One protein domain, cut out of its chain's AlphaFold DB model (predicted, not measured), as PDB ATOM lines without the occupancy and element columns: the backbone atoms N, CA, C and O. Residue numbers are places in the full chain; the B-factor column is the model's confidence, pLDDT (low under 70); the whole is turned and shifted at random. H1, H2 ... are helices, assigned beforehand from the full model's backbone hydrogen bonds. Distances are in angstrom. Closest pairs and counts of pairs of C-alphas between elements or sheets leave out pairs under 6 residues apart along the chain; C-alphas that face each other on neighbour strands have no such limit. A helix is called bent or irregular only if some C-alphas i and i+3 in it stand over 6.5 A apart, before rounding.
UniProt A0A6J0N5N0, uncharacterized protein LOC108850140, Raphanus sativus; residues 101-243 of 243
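AT A GLANCE: This is residues 101 to 243 of the 243 residues of the protein "uncharacterized protein LOC108850140" of Raphanus sativus (UniProt A0A6J0N5N0). What is the main picture? One long helix, H7, runs through the middle; H5 and H8 lie beside it as a three-helix bundle, while H2 crosses it and H4, H6 and the short H1 pack on it too. H3 touches no helix and is followed by the long unnamed stretch of residues 134 to 151. What is the make-up? The printed part has 143 residues with eight named helices, H1 to H8 in chain order, and no named strand: all helix. It is compact, with a radius of gyration of the C-alphas of 14.7 A, and elongated, spanning 48 by 29 by 28 A.

IN THESE COORDINATES: Where is the longest helix? H7, residues 199 to 223, measures 35.4 A from C-alpha 199 at (30.290, -28.134, 42.640) to C-alpha 223 at (-4.084, -20.266, 39.486). Where are the others? H8 is residues 229 to 241, 18.5 A; H5 is 160 to 171, 16.6 A; H2 is 111 to 121, 15.1 A; H6 is 183 to 191, 12.8 A. H4 is 152 to 158, H3 is 128 to 133, and H1 is 101 to 104, with C-alpha 101 at (27.598, -21.851, 29.856). H4 is irregular, only just: C-alphas 155 and 158 are 6.6 A apart.

HOW THE PARTS SIT: What stands round the hub, H7? H5, H7 and H8 form an up-and-down bundle, each running against the one before: H5 touches residues 205 to 213 of H7 alone, with closest C-alphas Ser 162 and Leu 213 at 6.8 A, at a shallow tilt of 26 degrees. H7 and H8 are a helical hairpin at a steep 42 degrees, with closest C-alphas Ser 208 and Ile 236 at 5.7 A. What else touches H7? H2 touches its residues 204 to 211 alone, about perpendicular at 79 degrees, with closest C-alphas Leu 113 and Gln 207 at 5.5 A. H6 and H7 are a hairpin at a shallow 34 degrees, only just short of steep, with closest C-alphas Ile 190 and Lys 203 at 6.2 A. H4 touches H7, with closest C-alphas Leu 156 and Val 210 at 6.3 A, and H1 only just does, with 3 pairs of C-alphas within 8 A. How are the backbones? Every O i to N i+4 pair is within hydrogen-bond range in H2 to H8; H1 is too short for one.

THE WHOLE: How far does it reach? The two C-alphas farthest apart, those of Gln 137 and Thr 195, are 48.8 A apart. Is it continuous? The printed part has no cut; the links H3 to H4 and H5 to H6 are long. Where is confidence low? The model's pLDDT is under 70 at residues 195 to 196 and 242 to 243.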
ATOM      1  N   VAL A 101      27.755 -20.541  30.532       93.25
ATOM      2  CA  VAL A 101      27.598 -21.851  29.856       93.25
ATOM      3  C   VAL A 101      27.861 -23.027  30.793       93.25
ATOM      4  O   VAL A 101      27.094 -23.983  30.788       93.25
ATOM      5  N   ASP A 102      28.892 -22.955  31.629       91.88
ATOM      6  CA  ASP A 102      29.267 -24.021  32.563       91.88
ATOM      7  C   ASP A 102      28.331 -24.137  33.777       91.88
ATOM      8  O   ASP A 102      28.262 -25.197  34.402       91.88
ATOM      9  N   CYS A 103      27.600 -23.074  34.126       92.69
ATOM     10  CA  CYS A 103      26.559 -23.111  35.157       92.69
ATOM     11  C   CYS A 103      25.272 -23.774  34.648       92.69
ATOM     12  O   CYS A 103      24.482 -24.270  35.449       92.69
ATOM     13  N   VAL A 104      25.053 -23.765  33.330       95.25
ATOM     14  CA  VAL A 104      23.855 -24.313  32.683       95.25
ATOM     15  C   VAL A 104      24.092 -25.744  32.212       95.25
ATOM     16  O   VAL A 104      23.343 -26.648  32.576       95.25
ATOM     17  N   TRP A 105      25.151 -25.948  31.431       94.94
ATOM     18  CA  TRP A 105      25.452 -27.196  30.746       94.94
ATOM     19  C   TRP A 105      26.670 -27.857  31.391       94.94
ATOM     20  O   TRP A 105      27.797 -27.372  31.286       94.94
ATOM     21  N   PHE A 106      26.441 -28.973  32.076       93.31
ATOM     22  CA  PHE A 106      27.487 -29.771  32.714       93.31
ATOM     23  C   PHE A 106      27.095 -31.251  32.739       93.31
ATOM     24  O   PHE A 106      25.925 -31.611  32.572       93.31
ATOM     25  N   LYS A 107      28.084 -32.126  32.944       90.50
ATOM     26  CA  LYS A 107      27.854 -33.568  33.086       90.50
ATOM     27  C   LYS A 107      26.992 -33.830  34.327       90.50
ATOM     28  O   LYS A 107      27.370 -33.411  35.415       90.50
ATOM     29  N   GLY A 108      25.856 -34.505  34.153       87.38
ATOM     30  CA  GLY A 108      24.859 -34.704  35.217       87.38
ATOM     31  C   GLY A 108      23.820 -33.581  35.331       87.38
ATOM     32  O   GLY A 108      23.046 -33.559  36.279       87.38
ATOM     33  N   SER A 109      23.784 -32.631  34.389       91.06
ATOM     34  CA  SER A 109      22.695 -31.648  34.336       91.06
ATOM     35  C   SER A 109      21.365 -32.312  33.964       91.06
ATOM     36  O   SER A 109      21.297 -33.140  33.055       91.06
ATOM     37  N   ILE A 110      20.287 -31.924  34.650       93.12
ATOM     38  CA  ILE A 110      18.933 -32.377  34.323       93.12
ATOM     39  C   ILE A 110      18.395 -31.486  33.193       93.12
ATOM     40  O   ILE A 110      18.225 -30.284  33.427       93.12
ATOM     41  N   PRO A 111      18.047 -32.023  32.003       94.69
ATOM     42  CA  PRO A 111      17.693 -31.213  30.831       94.69
ATOM     43  C   PRO A 111      16.607 -30.166  31.091       94.69
ATOM     44  O   PRO A 111      16.715 -29.019  30.662       94.69
ATOM     45  N   LYS A 112      15.579 -30.535  31.861       95.19
ATOM     46  CA  LYS A 112      14.473 -29.645  32.233       95.19
ATOM     47  C   LYS A 112      14.925 -28.441  33.069       95.19
ATOM     48  O   LYS A 112      14.430 -27.333  32.867       95.19
ATOM     49  N   LEU A 113      15.845 -28.659  34.009       95.81
ATOM     50  CA  LEU A 113      16.378 -27.609  34.875       95.81
ATOM     51  C   LEU A 113      17.388 -26.743  34.116       95.81
ATOM     52  O   LEU A 113      17.314 -25.518  34.185       95.81
ATOM     53  N   ALA A 114      18.257 -27.374  33.323       96.44
ATOM     54  CA  ALA A 114      19.237 -26.692  32.487       96.44
ATOM     55  C   ALA A 114      18.562 -25.771  31.462       96.44
ATOM     56  O   ALA A 114      18.943 -24.610  31.333       96.44
ATOM     57  N   PHE A 115      17.496 -26.231  30.801       96.62
ATOM     58  CA  PHE A 115      16.722 -25.396  29.884       96.62
ATOM     59  C   PHE A 115      16.130 -24.169  30.587       96.62
ATOM     60  O   PHE A 115      16.272 -23.050  30.103       96.62
ATOM     61  N   ASN A 116      15.505 -24.340  31.755       97.44
ATOM     62  CA  ASN A 116      14.962 -23.204  32.498       97.44
ATOM     63  C   ASN A 116      16.063 -22.226  32.947       97.44
ATOM     64  O   ASN A 116      15.918 -21.017  32.766       97.44
ATOM     65  N   MET A 117      17.186 -22.749  33.448       97.44
ATOM     66  CA  MET A 117      18.341 -21.948  33.850       97.44
ATOM     67  C   MET A 117      18.950 -21.187  32.666       97.44
ATOM     68  O   MET A 117      19.370 -20.042  32.821       97.44
ATOM     69  N   TRP A 118      18.987 -21.781  31.471       97.31
ATOM     70  CA  TRP A 118      19.432 -21.107  30.251       97.31
ATOM     71  C   TRP A 118      18.575 -19.877  29.937       97.31
ATOM     72  O   TRP A 118      19.110 -18.783  29.745       97.31
ATOM     73  N   ILE A 119      17.249 -20.035  29.940       97.31
ATOM     74  CA  ILE A 119      16.315 -18.934  29.676       97.31
ATOM     75  C   ILE A 119      16.429 -17.846  30.755       97.31
ATOM     76  O   ILE A 119      16.400 -16.659  30.423       97.31
ATOM     77  N   ALA A 120      16.622 -18.230  32.022       97.25
ATOM     78  CA  ALA A 120      16.868 -17.293  33.119       97.25
ATOM     79  C   ALA A 120      18.177 -16.500  32.925       97.25
ATOM     80  O   ALA A 120      18.186 -15.274  33.043       97.25
ATOM     81  N   ASN A 121      19.272 -17.162  32.533       96.31
ATOM     82  CA  ASN A 121      20.544 -16.496  32.227       96.31
ATOM     83  C   ASN A 121      20.442 -15.529  31.043       96.31
ATOM     84  O   ASN A 121      21.082 -14.481  31.049       96.31
ATOM     85  N   ALA A 122      19.625 -15.862  30.044       94.56
ATOM     86  CA  ALA A 122      19.343 -14.977  28.918       94.56
ATOM     87  C   ALA A 122      18.401 -13.810  29.279       94.56
ATOM     88  O   ALA A 122      18.119 -12.987  28.410       94.56
ATOM     89  N   ASP A 123      17.895 -13.763  30.519       95.00
ATOM     90  CA  ASP A 123      16.859 -12.839  30.990       95.00
ATOM     91  C   ASP A 123      15.585 -12.877  30.126       95.00
ATOM     92  O   ASP A 123      14.923 -11.874  29.883       95.00
ATOM     93  N   ARG A 124      15.240 -14.056  29.596       95.38
ATOM     94  CA  ARG A 124      14.126 -14.242  28.645       95.38
ATOM     95  C   ARG A 124      12.865 -14.826  29.276       95.38
ATOM     96  O   ARG A 124      11.938 -15.189  28.555       95.38
ATOM     97  N   LEU A 125      12.811 -14.924  30.603       96.50
ATOM     98  CA  LEU A 125      11.597 -15.335  31.304       96.50
ATOM     99  C   LEU A 125      10.534 -14.218  31.216       96.50
ATOM    100  O   LEU A 125      10.881 -13.049  31.385       96.50
ATOM    101  N   PRO A 126       9.249 -14.539  30.967       95.94
ATOM    102  CA  PRO A 126       8.168 -13.555  30.859       95.94
ATOM    103  C   PRO A 126       7.741 -13.018  32.236       95.94
ATOM    104  O   PRO A 126       6.626 -13.268  32.701       95.94
ATOM    105  N   THR A 127       8.640 -12.307  32.917       96.88
ATOM    106  CA  THR A 127       8.336 -11.572  34.152       96.88
ATOM    107  C   THR A 127       7.366 -10.423  33.867       96.88
ATOM    108  O   THR A 127       7.279  -9.950  32.732       96.88
ATOM    109  N   ARG A 128       6.623  -9.944  34.871       96.31
ATOM    110  CA  ARG A 128       5.658  -8.848  34.661       96.31
ATOM    111  C   ARG A 128       6.324  -7.567  34.158       96.31
ATOM    112  O   ARG A 128       5.765  -6.924  33.278       96.31
ATOM    113  N   ALA A 129       7.531  -7.239  34.630       96.69
ATOM    114  CA  ALA A 129       8.280  -6.091  34.110       96.69
ATOM    115  C   ALA A 129       8.591  -6.232  32.607       96.69
ATOM    116  O   ALA A 129       8.447  -5.275  31.849       96.69
ATOM    117  N   ARG A 130       8.965  -7.439  32.160       95.50
ATOM    118  CA  ARG A 130       9.267  -7.725  30.750       95.50
ATOM    119  C   ARG A 130       8.014  -7.763  29.876       95.50
ATOM    120  O   ARG A 130       8.031  -7.286  28.752       95.50
ATOM    121  N   LEU A 131       6.920  -8.319  30.386       95.62
ATOM    122  CA  LEU A 131       5.636  -8.311  29.686       95.62
ATOM    123  C   LEU A 131       5.107  -6.879  29.516       95.62
ATOM    124  O   LEU A 131       4.641  -6.528  28.436       95.62
ATOM    125  N   ALA A 132       5.237  -6.033  30.542       96.06
ATOM    126  CA  ALA A 132       4.867  -4.623  30.453       96.06
ATOM    127  C   ALA A 132       5.718  -3.859  29.424       96.06
ATOM    128  O   ALA A 132       5.181  -3.042  28.678       96.06
ATOM    129  N   SER A 133       7.019  -4.161  29.300       95.31
ATOM    130  CA  SER A 133       7.872  -3.533  28.276       95.31
ATOM    131  C   SER A 133       7.523  -3.940  26.840       95.31
ATOM    132  O   SER A 133       7.911  -3.250  25.901       95.31
ATOM    133  N   TRP A 134       6.744  -5.011  26.649       95.38
ATOM    134  CA  TRP A 134       6.148  -5.378  25.358       95.38
ATOM    135  C   TRP A 134       4.827  -4.650  25.061       95.38
ATOM    136  O   TRP A 134       4.186  -4.936  24.054       95.38
ATOM    137  N   GLY A 135       4.407  -3.717  25.920       94.19
ATOM    138  CA  GLY A 135       3.198  -2.910  25.737       94.19
ATOM    139  C   GLY A 135       1.938  -3.482  26.393       94.19
ATOM    140  O   GLY A 135       0.860  -2.905  26.237       94.19
ATOM    141  N   LEU A 136       2.042  -4.585  27.144       94.50
ATOM    142  CA  LEU A 136       0.906  -5.120  27.896       94.50
ATOM    143  C   LEU A 136       0.576  -4.201  29.079       94.50
ATOM    144  O   LEU A 136       1.435  -3.896  29.905       94.50
ATOM    145  N   GLN A 137      -0.697  -3.823  29.204       94.38
ATOM    146  CA  GLN A 137      -1.209  -3.005  30.308       94.38
ATOM    147  C   GLN A 137      -1.452  -3.870  31.553       94.38
ATOM    148  O   GLN A 137      -2.587  -4.190  31.902       94.38
ATOM    149  N   ILE A 138      -0.370  -4.308  32.198       94.00
ATOM    150  CA  ILE A 138      -0.406  -5.139  33.407       94.00
ATOM    151  C   ILE A 138       0.350  -4.473  34.559       94.00
ATOM    152  O   ILE A 138       1.303  -3.726  34.344       94.00
ATOM    153  N   SER A 139      -0.031  -4.792  35.799       94.88
ATOM    154  CA  SER A 139       0.770  -4.417  36.968       94.88
ATOM    155  C   SER A 139       2.143  -5.089  36.901       94.88
ATOM    156  O   SER A 139       2.242  -6.299  36.681       94.88
ATOM    157  N   THR A 140       3.199  -4.309  37.119       96.88
ATOM    158  CA  THR A 140       4.581  -4.798  37.184       96.88
ATOM    159  C   THR A 140       4.951  -5.341  38.561       96.88
ATOM    160  O   THR A 140       6.028  -5.911  38.706       96.88
ATOM    161  N   THR A 141       4.076  -5.210  39.561       97.56
ATOM    162  CA  THR A 141       4.327  -5.674  40.929       97.56
ATOM    163  C   THR A 141       4.469  -7.197  40.968       97.56
ATOM    164  O   THR A 141       3.666  -7.926  40.381       97.56
ATOM    165  N   CYS A 142       5.483  -7.683  41.680       97.19
ATOM    166  CA  CYS A 142       5.781  -9.097  41.878       97.19
ATOM    167  C   CYS A 142       4.592  -9.849  42.469       97.19
ATOM    168  O   CYS A 142       4.100  -9.495  43.539       97.19
ATOM    169  N   CYS A 143       4.153 -10.920  41.806       95.25
ATOM    170  CA  CYS A 143       2.993 -11.678  42.278       95.25
ATOM    171  C   CYS A 143       3.270 -12.516  43.537       95.25
ATOM    172  O   CYS A 143       2.329 -12.983  44.167       95.25
ATOM    173  N   LEU A 144       4.539 -12.730  43.903       96.31
ATOM    174  CA  LEU A 144       4.905 -13.508  45.090       96.31
ATOM    175  C   LEU A 144       4.906 -12.659  46.365       96.31
ATOM    176  O   LEU A 144       4.356 -13.082  47.375       96.31
ATOM    177  N   CYS A 145       5.519 -11.471  46.331       95.38
ATOM    178  CA  CYS A 145       5.641 -10.606  47.512       95.38
ATOM    179  C   CYS A 145       4.664  -9.425  47.519       95.38
ATOM    180  O   CYS A 145       4.432  -8.850  48.576       95.38
ATOM    181  N   SER A 146       4.108  -9.051  46.361       95.50
ATOM    182  CA  SER A 146       3.233  -7.885  46.173       95.50
ATOM    183  C   SER A 146       3.834  -6.539  46.616       95.50
ATOM    184  O   SER A 146       3.092  -5.636  46.985       95.50
ATOM    185  N   ARG A 147       5.169  -6.394  46.602       95.38
ATOM    186  CA  ARG A 147       5.876  -5.193  47.103       95.38
ATOM    187  C   ARG A 147       6.690  -4.461  46.039       95.38
ATOM    188  O   ARG A 147       6.533  -3.261  45.878       95.38
ATOM    189  N   GLU A 148       7.533  -5.186  45.314       97.06
ATOM    190  CA  GLU A 148       8.507  -4.617  44.370       97.06
ATOM    191  C   GLU A 148       8.163  -4.969  42.919       97.06
ATOM    192  O   GLU A 148       7.303  -5.816  42.654       97.06
ATOM    193  N   VAL A 149       8.863  -4.357  41.964       97.75
ATOM    194  CA  VAL A 149       8.752  -4.688  40.535       97.75
ATOM    195  C   VAL A 149       9.272  -6.106  40.257       97.75
ATOM    196  O   VAL A 149      10.355  -6.498  40.687       97.75
ATOM    197  N   GLU A 150       8.517  -6.889  39.485       97.88
ATOM    198  CA  GLU A 150       8.864  -8.255  39.086       97.88
ATOM    199  C   GLU A 150       9.934  -8.273  37.983       97.88
ATOM    200  O   GLU A 150       9.649  -8.491  36.803       97.88
ATOM    201  N   THR A 151      11.186  -8.049  38.364       97.94
ATOM    202  CA  THR A 151      12.361  -8.331  37.525       97.94
ATOM    203  C   THR A 151      12.832  -9.773  37.735       97.94
ATOM    204  O   THR A 151      12.376 -10.443  38.661       97.94
ATOM    205  N   ARG A 152      13.746 -10.282  36.894       97.31
ATOM    206  CA  ARG A 152      14.353 -11.609  37.101       97.31
ATOM    207  C   ARG A 152      15.033 -11.702  38.463       97.31
ATOM    208  O   ARG A 152      14.750 -12.629  39.216       97.31
ATOM    209  N   ASP A 153      15.902 -10.746  38.764       97.38
ATOM    210  CA  ASP A 153      16.720 -10.755  39.977       97.38
ATOM    211  C   ASP A 153      15.835 -10.580  41.217       97.38
ATOM    212  O   ASP A 153      15.993 -11.309  42.195       97.38
ATOM    213  N   HIS A 154      14.804  -9.727  41.148       97.94
ATOM    214  CA  HIS A 154      13.819  -9.658  42.221       97.94
ATOM    215  C   HIS A 154      13.066 -10.974  42.388       97.94
ATOM    216  O   HIS A 154      13.072 -11.565  43.464       97.94
ATOM    217  N   LEU A 155      12.441 -11.464  41.321       98.00
ATOM    218  CA  LEU A 155      11.605 -12.652  41.378       98.00
ATOM    219  C   LEU A 155      12.372 -13.881  41.875       98.00
ATOM    220  O   LEU A 155      11.841 -14.655  42.668       98.00
ATOM    221  N   LEU A 156      13.596 -14.081  41.393       98.00
ATOM    222  CA  LEU A 156      14.350 -15.305  41.634       98.00
ATOM    223  C   LEU A 156      15.311 -15.206  42.820       98.00
ATOM    224  O   LEU A 156      15.686 -16.259  43.323       98.00
ATOM    225  N   LEU A 157      15.698 -14.008  43.273       97.19
ATOM    226  CA  LEU A 157      16.712 -13.834  44.324       97.19
ATOM    227  C   LEU A 157      16.200 -12.986  45.493       97.19
ATOM    228  O   LEU A 157      16.149 -13.473  46.620       97.19
ATOM    229  N   THR A 158      15.790 -11.737  45.244       97.31
ATOM    230  CA  THR A 158      15.596 -10.752  46.330       97.31
ATOM    231  C   THR A 158      14.166 -10.639  46.864       97.31
ATOM    232  O   THR A 158      13.949 -10.007  47.903       97.31
ATOM    233  N   CYS A 159      13.187 -11.259  46.209       97.69
ATOM    234  CA  CYS A 159      11.811 -11.388  46.683       97.69
ATOM    235  C   CYS A 159      11.772 -12.088  48.046       97.69
ATOM    236  O   CYS A 159      12.436 -13.103  48.226       97.69
ATOM    237  N   SER A 160      10.973 -11.587  48.997       97.00
ATOM    238  CA  SER A 160      10.890 -12.149  50.357       97.00
ATOM    239  C   SER A 160      10.560 -13.644  50.356       97.00
ATOM    240  O   SER A 160      11.255 -14.419  50.999       97.00
ATOM    241  N   TYR A 161       9.586 -14.060  49.541       97.38
ATOM    242  CA  TYR A 161       9.247 -15.472  49.352       97.38
ATOM    243  C   TYR A 161      10.435 -16.287  48.815       97.38
ATOM    244  O   TYR A 161      10.700 -17.402  49.259       97.38
ATOM    245  N   SER A 162      11.157 -15.732  47.840       97.38
ATOM    246  CA  SER A 162      12.288 -16.407  47.200       97.38
ATOM    247  C   SER A 162      13.478 -16.527  48.148       97.38
ATOM    248  O   SER A 162      14.122 -17.573  48.157       97.38
ATOM    249  N   ARG A 163      13.726 -15.513  48.990       96.19
ATOM    250  CA  ARG A 163      14.743 -15.564  50.049       96.19
ATOM    251  C   ARG A 163      14.461 -16.687  51.038       96.19
ATOM    252  O   ARG A 163      15.358 -17.473  51.289       96.19
ATOM    253  N   GLU A 164      13.219 -16.847  51.495       96.31
ATOM    254  CA  GLU A 164      12.862 -17.954  52.396       96.31
ATOM    255  C   GLU A 164      13.162 -19.331  51.775       96.31
ATOM    256  O   GLU A 164      13.667 -20.229  52.448       96.31
ATOM    257  N   VAL A 165      12.891 -19.512  50.475       96.50
ATOM    258  CA  VAL A 165      13.254 -20.753  49.765       96.50
ATOM    259  C   VAL A 165      14.773 -20.913  49.676       96.50
ATOM    260  O   VAL A 165      15.279 -22.014  49.909       96.50
ATOM    261  N   TRP A 166      15.502 -19.844  49.347       95.88
ATOM    262  CA  TRP A 166      16.963 -19.863  49.299       95.88
ATOM    263  C   TRP A 166      17.572 -20.208  50.652       95.88
ATOM    264  O   TRP A 166      18.406 -21.102  50.697       95.88
ATOM    265  N   ASP A 167      17.126 -19.589  51.740       93.81
ATOM    266  CA  ASP A 167      17.643 -19.828  53.090       93.81
ATOM    267  C   ASP A 167      17.500 -21.300  53.481       93.81
ATOM    268  O   ASP A 167      18.457 -21.928  53.941       93.81
ATOM    269  N   LEU A 168      16.337 -21.899  53.204       93.81
ATOM    270  CA  LEU A 168      16.105 -23.325  53.430       93.81
ATOM    271  C   LEU A 168      17.089 -24.189  52.632       93.81
ATOM    272  O   LEU A 168      17.751 -25.054  53.209       93.81
ATOM    273  N   VAL A 169      17.207 -23.951  51.321       92.12
ATOM    274  CA  VAL A 169      18.054 -24.762  50.430       92.12
ATOM    275  C   VAL A 169      19.540 -24.587  50.746       92.12
ATOM    276  O   VAL A 169      20.283 -25.569  50.779       92.12
ATOM    277  N   LEU A 170      19.976 -23.353  50.998       89.94
ATOM    278  CA  LEU A 170      21.366 -22.998  51.263       89.94
ATOM    279  C   LEU A 170      21.834 -23.489  52.630       89.94
ATOM    280  O   LEU A 170      23.011 -23.801  52.754       89.94
ATOM    281  N   THR A 171      20.935 -23.650  53.610       87.81
ATOM    282  CA  THR A 171      21.263 -24.256  54.916       87.81
ATOM    283  C   THR A 171      21.764 -25.697  54.777       87.81
ATOM    284  O   THR A 171      22.573 -26.153  55.580       87.81
ATOM    285  N   ARG A 172      21.304 -26.434  53.754       82.06
ATOM    286  CA  ARG A 172      21.797 -27.791  53.444       82.06
ATOM    287  C   ARG A 172      23.011 -27.808  52.515       82.06
ATOM    288  O   ARG A 172      23.578 -28.869  52.271       82.06
ATOM    289  N   LEU A 173      23.379 -26.653  51.975       79.31
ATOM    290  CA  LEU A 173      24.588 -26.447  51.190       79.31
ATOM    291  C   LEU A 173      25.582 -25.644  52.033       79.31
ATOM    292  O   LEU A 173      25.378 -25.431  53.221       79.31
ATOM    293  N   ASN A 174      26.677 -25.202  51.428       76.31
ATOM    294  CA  ASN A 174      27.566 -24.231  52.053       76.31
ATOM    295  C   ASN A 174      26.994 -22.812  51.854       76.31
ATOM    296  O   ASN A 174      27.171 -22.271  50.753       76.31
ATOM    297  N   PRO A 175      26.299 -22.215  52.844       78.38
ATOM    298  CA  PRO A 175      25.601 -20.954  52.647       78.38
ATOM    299  C   PRO A 175      26.582 -19.832  52.270       78.38
ATOM    300  O   PRO A 175      27.719 -19.809  52.750       78.38
ATOM    301  N   PRO A 176      26.190 -18.907  51.377       78.94
ATOM    302  CA  PRO A 176      26.959 -17.694  51.140       78.94
ATOM    303  C   PRO A 176      26.970 -16.817  52.402       78.94
ATOM    304  O   PRO A 176      26.059 -16.882  53.222       78.94
ATOM    305  N   LEU A 177      27.985 -15.957  52.531       76.62
ATOM    306  CA  LEU A 177      28.065 -14.982  53.630       76.62
ATOM    307  C   LEU A 177      26.888 -13.992  53.617       76.62
ATOM    308  O   LEU A 177      26.462 -13.516  54.668       76.62
ATOM    309  N   HIS A 178      26.361 -13.697  52.427       81.19
ATOM    310  CA  HIS A 178      25.254 -12.774  52.207       81.19
ATOM    311  C   HIS A 178      24.263 -13.360  51.197       81.19
ATOM    312  O   HIS A 178      24.647 -14.141  50.324       81.19
ATOM    313  N   ALA A 179      22.991 -12.973  51.307       88.00
ATOM    314  CA  ALA A 179      21.984 -13.301  50.301       88.00
ATOM    315  C   ALA A 179      22.362 -12.698  48.937       88.00
ATOM    316  O   ALA A 179      23.003 -11.649  48.881       88.00
ATOM    317  N   PHE A 180      21.940 -13.338  47.847       92.19
ATOM    318  CA  PHE A 180      22.194 -12.842  46.493       92.19
ATOM    319  C   PHE A 180      21.321 -11.619  46.184       92.19
ATOM    320  O   PHE A 180      20.103 -11.666  46.372       92.19
ATOM    321  N   HIS A 181      21.934 -10.553  45.679       92.38
ATOM    322  CA  HIS A 181      21.260  -9.316  45.273       92.38
ATOM    323  C   HIS A 181      21.079  -9.235  43.761       92.38
ATOM    324  O   HIS A 181      20.073  -8.704  43.290       92.38
ATOM    325  N   ASP A 182      22.017  -9.813  43.013       94.25
ATOM    326  CA  ASP A 182      21.977  -9.870  41.561       94.25
ATOM    327  C   ASP A 182      22.364 -11.250  41.017       94.25
ATOM    328  O   ASP A 182      22.844 -12.152  41.716       94.25
ATOM    329  N   TRP A 183      22.118 -11.431  39.724       95.19
ATOM    330  CA  TRP A 183      22.386 -12.694  39.048       95.19
ATOM    331  C   TRP A 183      23.880 -13.040  38.935       95.19
ATOM    332  O   TRP A 183      24.235 -14.220  38.883       95.19
ATOM    333  N   ASN A 184      24.770 -12.047  38.896       93.81
ATOM    334  CA  ASN A 184      26.211 -12.278  38.795       93.81
ATOM    335  C   ASN A 184      26.778 -12.821  40.108       93.81
ATOM    336  O   ASN A 184      27.608 -13.732  40.070       93.81
ATOM    337  N   GLU A 185      26.296 -12.340  41.255       94.06
ATOM    338  CA  GLU A 185      26.626 -12.889  42.573       94.06
ATOM    339  C   GLU A 185      26.248 -14.370  42.665       94.06
ATOM    340  O   GLU A 185      27.069 -15.195  43.079       94.06
ATOM    341  N   LEU A 186      25.048 -14.734  42.192       94.56
ATOM    342  CA  LEU A 186      24.621 -16.133  42.114       94.56
ATOM    343  C   LEU A 186      25.590 -16.954  41.248       94.56
ATOM    344  O   LEU A 186      26.061 -18.010  41.672       94.56
ATOM    345  N   LEU A 187      25.906 -16.489  40.033       94.06
ATOM    346  CA  LEU A 187      26.807 -17.207  39.122       94.06
ATOM    347  C   LEU A 187      28.235 -17.332  39.671       94.06
ATOM    348  O   LEU A 187      28.877 -18.362  39.451       94.06
ATOM    349  N   SER A 188      28.725 -16.314  40.378       92.06
ATOM    350  CA  SER A 188      30.021 -16.334  41.060       92.06
ATOM    351  C   SER A 188      30.028 -17.383  42.172       92.06
ATOM    352  O   SER A 188      30.901 -18.254  42.216       92.06
ATOM    353  N   TRP A 189      28.985 -17.398  43.007       91.44
ATOM    354  CA  TRP A 189      28.853 -18.379  44.078       91.44
ATOM    355  C   TRP A 189      28.695 -19.812  43.559       91.44
ATOM    356  O   TRP A 189      29.261 -20.727  44.148       91.44
ATOM    357  N   ILE A 190      28.008 -20.051  42.437       91.19
ATOM    358  CA  ILE A 190      27.940 -21.396  41.830       91.19
ATOM    359  C   ILE A 190      29.341 -21.930  41.495       91.19
ATOM    360  O   ILE A 190      29.595 -23.126  41.652       91.19
ATOM    361  N   ARG A 191      30.239 -21.058  41.020       89.75
ATOM    362  CA  ARG A 191      31.606 -21.420  40.610       89.75
ATOM    363  C   ARG A 191      32.567 -21.557  41.776       89.75
ATOM    364  O   ARG A 191      33.599 -22.204  41.611       89.75
ATOM    365  N   SER A 192      32.260 -20.955  42.923       87.81
ATOM    366  CA  SER A 192      33.156 -21.017  44.070       87.81
ATOM    367  C   SER A 192      33.325 -22.460  44.543       87.81
ATOM    368  O   SER A 192      32.358 -23.222  44.692       87.81
ATOM    369  N   THR A 193      34.577 -22.849  44.761       76.75
ATOM    370  CA  THR A 193      34.924 -24.117  45.394       76.75
ATOM    371  C   THR A 193      34.577 -24.039  46.874       76.75
ATOM    372  O   THR A 193      34.764 -23.016  47.528       76.75
ATOM    373  N   THR A 194      34.035 -25.125  47.412       70.12
ATOM    374  CA  THR A 194      33.691 -25.227  48.833       70.12
ATOM    375  C   THR A 194      34.179 -26.564  49.353       70.12
ATOM    376  O   THR A 194      34.022 -27.572  48.669       70.12
ATOM    377  N   THR A 195      34.730 -26.585  50.563       67.56
ATOM    378  CA  THR A 195      35.212 -27.802  51.239       67.56
ATOM    379  C   THR A 195      34.103 -28.822  51.498       67.56
ATOM    380  O   THR A 195      34.365 -30.019  51.496       67.56
ATOM    381  N   HIS A 196      32.862 -28.363  51.692       65.62
ATOM    382  CA  HIS A 196      31.760 -29.188  52.197       65.62
ATOM    383  C   HIS A 196      30.758 -29.678  51.142       65.62
ATOM    384  O   HIS A 196      29.874 -30.466  51.467       65.62
ATOM    385  N   SER A 197      30.831 -29.221  49.889       70.62
ATOM    386  CA  SER A 197      29.841 -29.602  48.871       70.62
ATOM    387  C   SER A 197      30.448 -29.690  47.470       70.62
ATOM    388  O   SER A 197      31.097 -28.734  47.033       70.62
ATOM    389  N   PRO A 198      30.206 -30.787  46.726       85.25
ATOM    390  CA  PRO A 198      30.607 -30.884  45.329       85.25
ATOM    391  C   PRO A 198      29.988 -29.763  44.485       85.25
ATOM    392  O   PRO A 198      28.802 -29.454  44.611       85.25
ATOM    393  N   ILE A 199      30.761 -29.195  43.554       88.44
ATOM    394  CA  ILE A 199      30.290 -28.134  42.640       88.44
ATOM    395  C   ILE A 199      29.051 -28.581  41.847       88.44
ATOM    396  O   ILE A 199      28.149 -27.784  41.600       88.44
ATOM    397  N   ILE A 200      28.985 -29.860  41.463       89.88
ATOM    398  CA  ILE A 200      27.844 -30.428  40.732       89.88
ATOM    399  C   ILE A 200      26.563 -30.332  41.572       89.88
ATOM    400  O   ILE A 200      25.541 -29.877  41.062       89.88
ATOM    401  N   LEU A 201      26.636 -30.657  42.867       89.44
ATOM    402  CA  LEU A 201      25.504 -30.565  43.789       89.44
ATOM    403  C   LEU A 201      24.989 -29.123  43.891       89.44
ATOM    404  O   LEU A 201      23.789 -28.883  43.772       89.44
ATOM    405  N   LYS A 202      25.906 -28.151  44.024       90.12
ATOM    406  CA  LYS A 202      25.565 -26.718  44.027       90.12
ATOM    407  C   LYS A 202      24.849 -26.311  42.741       90.12
ATOM    408  O   LYS A 202      23.821 -25.641  42.799       90.12
ATOM    409  N   LYS A 203      25.365 -26.735  41.581       92.69
ATOM    410  CA  LYS A 203      24.750 -26.443  40.279       92.69
ATOM    411  C   LYS A 203      23.337 -27.024  40.181       92.69
ATOM    412  O   LYS A 203      22.418 -26.289  39.830       92.69
ATOM    413  N   ILE A 204      23.142 -28.296  40.532       93.38
ATOM    414  CA  ILE A 204      21.824 -28.957  40.480       93.38
ATOM    415  C   ILE A 204      20.837 -28.293  41.443       93.38
ATOM    416  O   ILE A 204      19.692 -28.033  41.063       93.38
ATOM    417  N   ALA A 205      21.271 -27.974  42.664       93.56
ATOM    418  CA  ALA A 205      20.428 -27.314  43.651       93.56
ATOM    419  C   ALA A 205      19.998 -25.918  43.186       93.56
ATOM    420  O   ALA A 205      18.811 -25.614  43.214       93.56
ATOM    421  N   VAL A 206      20.920 -25.102  42.664       94.75
ATOM    422  CA  VAL A 206      20.586 -23.772  42.131       94.75
ATOM    423  C   VAL A 206      19.628 -23.856  40.954       94.75
ATOM    424  O   VAL A 206      18.614 -23.158  40.946       94.75
ATOM    425  N   GLN A 207      19.904 -24.723  39.975       96.12
ATOM    426  CA  GLN A 207      19.003 -24.891  38.836       96.12
ATOM    427  C   GLN A 207      17.618 -25.385  39.278       96.12
ATOM    428  O   GLN A 207      16.603 -24.936  38.744       96.12
ATOM    429  N   SER A 208      17.564 -26.267  40.280       96.44
ATOM    430  CA  SER A 208      16.310 -26.727  40.883       96.44
ATOM    431  C   SER A 208      15.556 -25.588  41.562       96.44
ATOM    432  O   SER A 208      14.356 -25.445  41.329       96.44
ATOM    433  N   THR A 209      16.232 -24.759  42.361       96.75
ATOM    434  CA  THR A 209      15.619 -23.612  43.043       96.75
ATOM    435  C   THR A 209      15.040 -22.619  42.046       96.75
ATOM    436  O   THR A 209      13.862 -22.284  42.138       96.75
ATOM    437  N   VAL A 210      15.821 -22.218  41.039       97.69
ATOM    438  CA  VAL A 210      15.368 -21.305  39.978       97.69
ATOM    439  C   VAL A 210      14.144 -21.872  39.254       97.69
ATOM    440  O   VAL A 210      13.144 -21.171  39.087       97.69
ATOM    441  N   TYR A 211      14.179 -23.159  38.901       97.69
ATOM    442  CA  TYR A 211      13.055 -23.833  38.257       97.69
ATOM    443  C   TYR A 211      11.789 -23.836  39.121       97.69
ATOM    444  O   TYR A 211      10.702 -23.526  38.626       97.69
ATOM    445  N   HIS A 212      11.899 -24.195  40.401       97.50
ATOM    446  CA  HIS A 212      10.738 -24.282  41.286       97.50
ATOM    447  C   HIS A 212      10.184 -22.908  41.668       97.50
ATOM    448  O   HIS A 212       8.965 -22.766  41.725       97.50
ATOM    449  N   LEU A 213      11.029 -21.888  41.839       98.12
ATOM    450  CA  LEU A 213      10.583 -20.502  42.016       98.12
ATOM    451  C   LEU A 213       9.830 -20.005  40.779       98.12
ATOM    452  O   LEU A 213       8.736 -19.455  40.899       98.12
ATOM    453  N   TRP A 214      10.359 -20.272  39.582       98.00
ATOM    454  CA  TRP A 214       9.673 -19.937  38.335       98.00
ATOM    455  C   TRP A 214       8.333 -20.672  38.196       98.00
ATOM    456  O   TRP A 214       7.311 -20.072  37.853       98.00
ATOM    457  N   LYS A 215       8.305 -21.971  38.516       97.06
ATOM    458  CA  LYS A 215       7.075 -22.771  38.536       97.06
ATOM    459  C   LYS A 215       6.055 -22.195  39.520       97.06
ATOM    460  O   LYS A 215       4.879 -22.090  39.180       97.06
ATOM    461  N   GLN A 216       6.501 -21.810  40.711       97.38
ATOM    462  CA  GLN A 216       5.648 -21.256  41.751       97.38
ATOM    463  C   GLN A 216       5.079 -19.893  41.358       97.38
ATOM    464  O   GLN A 216       3.883 -19.662  41.515       97.38
ATOM    465  N   ARG A 217       5.899 -19.024  40.760       97.00
ATOM    466  CA  ARG A 217       5.435 -17.772  40.158       97.00
ATOM    467  C   ARG A 217       4.322 -18.019  39.148       97.00
ATOM    468  O   ARG A 217       3.291 -17.360  39.210       97.00
ATOM    469  N   ASN A 218       4.501 -18.971  38.232       96.88
ATOM    470  CA  ASN A 218       3.478 -19.274  37.228       96.88
ATOM    471  C   ASN A 218       2.205 -19.855  37.854       96.88
ATOM    472  O   ASN A 218       1.110 -19.537  37.404       96.88
ATOM    473  N   ASN A 219       2.331 -20.656  38.915       96.81
ATOM    474  CA  ASN A 219       1.180 -21.161  39.660       96.81
ATOM    475  C   ASN A 219       0.377 -20.024  40.311       96.81
ATOM    476  O   ASN A 219      -0.848 -20.024  40.249       96.81
ATOM    477  N   VAL A 220       1.050 -19.018  40.877       96.19
ATOM    478  CA  VAL A 220       0.370 -17.823  41.395       96.19
ATOM    479  C   VAL A 220      -0.254 -17.019  40.256       96.19
ATOM    480  O   VAL A 220      -1.414 -16.648  40.350       96.19
ATOM    481  N   TYR A 221       0.470 -16.800  39.158       92.88
ATOM    482  CA  TYR A 221      -0.022 -15.991  38.043       92.88
ATOM    483  C   TYR A 221      -1.268 -16.583  37.362       92.88
ATOM    484  O   TYR A 221      -2.177 -15.835  37.015       92.88
ATOM    485  N   HIS A 222      -1.320 -17.905  37.168       94.38
ATOM    486  CA  HIS A 222      -2.426 -18.564  36.462       94.38
ATOM    487  C   HIS A 222      -3.524 -19.100  37.386       94.38
ATOM    488  O   HIS A 222      -4.687 -19.097  37.000       94.38
ATOM    489  N   ASN A 223      -3.166 -19.553  38.592       96.25
ATOM    490  CA  ASN A 223      -4.084 -20.266  39.486       96.25
ATOM    491  C   ASN A 223      -4.307 -19.544  40.824       96.25
ATOM    492  O   ASN A 223      -5.023 -20.072  41.671       96.25
ATOM    493  N   ASN A 224      -3.667 -18.389  41.059       93.44
ATOM    494  CA  ASN A 224      -3.695 -17.659  42.336       93.44
ATOM    495  C   ASN A 224      -3.353 -18.536  43.556       93.44
ATOM    496  O   ASN A 224      -3.837 -18.309  44.663       93.44
ATOM    497  N   CYS A 225      -2.504 -19.551  43.363       95.19
ATOM    498  CA  CYS A 225      -2.166 -20.526  44.393       95.19
ATOM    499  C   CYS A 225      -0.725 -20.341  44.883       95.19
ATOM    500  O   CYS A 225       0.240 -20.559  44.138       95.19
ATOM    501  N   ILE A 226      -0.575 -19.977  46.163       94.62
ATOM    502  CA  ILE A 226       0.727 -19.887  46.822       94.62
ATOM    503  C   ILE A 226       1.033 -21.148  47.638       94.62
ATOM    504  O   ILE A 226       0.263 -21.551  48.504       94.62
ATOM    505  N   ILE A 227       2.165 -21.787  47.348       96.31
ATOM    506  CA  ILE A 227       2.657 -22.954  48.085       96.31
ATOM    507  C   ILE A 227       3.667 -22.461  49.122       96.31
ATOM    508  O   ILE A 227       4.461 -21.574  48.826       96.31
ATOM    509  N   ALA A 228       3.674 -23.026  50.329       96.69
ATOM    510  CA  ALA A 228       4.629 -22.625  51.362       96.69
ATOM    511  C   ALA A 228       6.098 -22.883  50.934       96.69
ATOM    512  O   ALA A 228       6.376 -23.948  50.365       96.69
ATOM    513  N   PRO A 229       7.055 -21.986  51.260       96.25
ATOM    514  CA  PRO A 229       8.476 -22.152  50.925       96.25
ATOM    515  C   PRO A 229       9.068 -23.495  51.366       96.25
ATOM    516  O   PRO A 229       9.833 -24.120  50.633       96.25
ATOM    517  N   THR A 230       8.642 -24.005  52.525       95.31
ATOM    518  CA  THR A 230       9.079 -25.306  53.060       95.31
ATOM    519  C   THR A 230       8.697 -26.488  52.168       95.31
ATOM    520  O   THR A 230       9.458 -27.450  52.061       95.31
ATOM    521  N   VAL A 231       7.544 -26.433  51.497       95.06
ATOM    522  CA  VAL A 231       7.091 -27.482  50.570       95.06
ATOM    523  C   VAL A 231       7.886 -27.419  49.267       95.06
ATOM    524  O   VAL A 231       8.300 -28.462  48.758       95.06
ATOM    525  N   ILE A 232       8.166 -26.211  48.766       95.38
ATOM    526  CA  ILE A 232       9.039 -26.005  47.604       95.38
ATOM    527  C   ILE A 232      10.451 -26.536  47.883       95.38
ATOM    528  O   ILE A 232      10.972 -27.320  47.091       95.38
ATOM    529  N   ALA A 233      11.030 -26.201  49.040       93.81
ATOM    530  CA  ALA A 233      12.349 -26.683  49.455       93.81
ATOM    531  C   ALA A 233      12.420 -28.218  49.511       93.81
ATOM    532  O   ALA A 233      13.358 -28.814  48.984       93.81
ATOM    533  N   ARG A 234      11.390 -28.896  50.044       91.56
ATOM    534  CA  ARG A 234      11.316 -30.372  50.006       91.56
ATOM    535  C   ARG A 234      11.289 -30.925  48.580       91.56
ATOM    536  O   ARG A 234      11.902 -31.956  48.316       91.56
ATOM    537  N   GLY A 235      10.584 -30.260  47.664       89.56
ATOM    538  CA  GLY A 235      10.572 -30.622  46.245       89.56
ATOM    539  C   GLY A 235      11.943 -30.464  45.578       89.56
ATOM    540  O   GLY A 235      12.308 -31.279  44.733       89.56
ATOM    541  N   ILE A 236      12.713 -29.454  45.988       91.50
ATOM    542  CA  ILE A 236      14.097 -29.240  45.544       91.50
ATOM    543  C   ILE A 236      14.999 -30.368  46.052       91.50
ATOM    544  O   ILE A 236      15.724 -30.950  45.251       91.50
ATOM    545  N   TYR A 237      14.909 -30.743  47.332       88.50
ATOM    546  CA  TYR A 237      15.732 -31.825  47.894       88.50
ATOM    547  C   TYR A 237      15.523 -33.156  47.186       88.50
ATOM    548  O   TYR A 237      16.497 -33.815  46.851       88.50
ATOM    549  N   ARG A 238      14.274 -33.506  46.860       83.56
ATOM    550  CA  ARG A 238      13.987 -34.719  46.080       83.56
ATOM    551  C   ARG A 238      14.685 -34.693  44.723       83.56
ATOM    552  O   ARG A 238      15.303 -35.675  44.344       83.56
ATOM    553  N   ASN A 239      14.633 -33.574  43.999       77.25
ATOM    554  CA  ASN A 239      15.333 -33.482  42.717       77.25
ATOM    555  C   ASN A 239      16.845 -33.674  42.882       77.25
ATOM    556  O   ASN A 239      17.458 -34.315  42.042       77.25
ATOM    557  N   VAL A 240      17.429 -33.140  43.955       79.94
ATOM    558  CA  VAL A 240      18.866 -33.247  44.230       79.94
ATOM    559  C   VAL A 240      19.270 -34.665  44.664       79.94
ATOM    560  O   VAL A 240      20.330 -35.122  44.265       79.94
ATOM    561  N   GLU A 241      18.441 -35.367  45.441       73.94
ATOM    562  CA  GLU A 241      18.717 -36.729  45.938       73.94
ATOM    563  C   GLU A 241      18.626 -37.815  44.848       73.94
ATOM    564  O   GLU A 241      19.303 -38.833  44.953       73.94
ATOM    565  N   TYR A 242      17.809 -37.611  43.808       60.84
ATOM    566  CA  TYR A 242      17.616 -38.572  42.707       60.84
ATOM    567  C   TYR A 242      18.407 -38.232  41.422       60.84
ATOM    568  O   TYR A 242      18.109 -38.800  40.370       60.84
ATOM    569  N   SER A 243      19.367 -37.298  41.484       57.41
ATOM    570  CA  SER A 243      20.238 -36.890  40.358       57.41
ATOM    571  C   SER A 243      21.644 -37.461  40.476       57.41
ATOM    572  O   SER A 243      22.202 -37.850  39.426       57.41
TER     573      SER A 243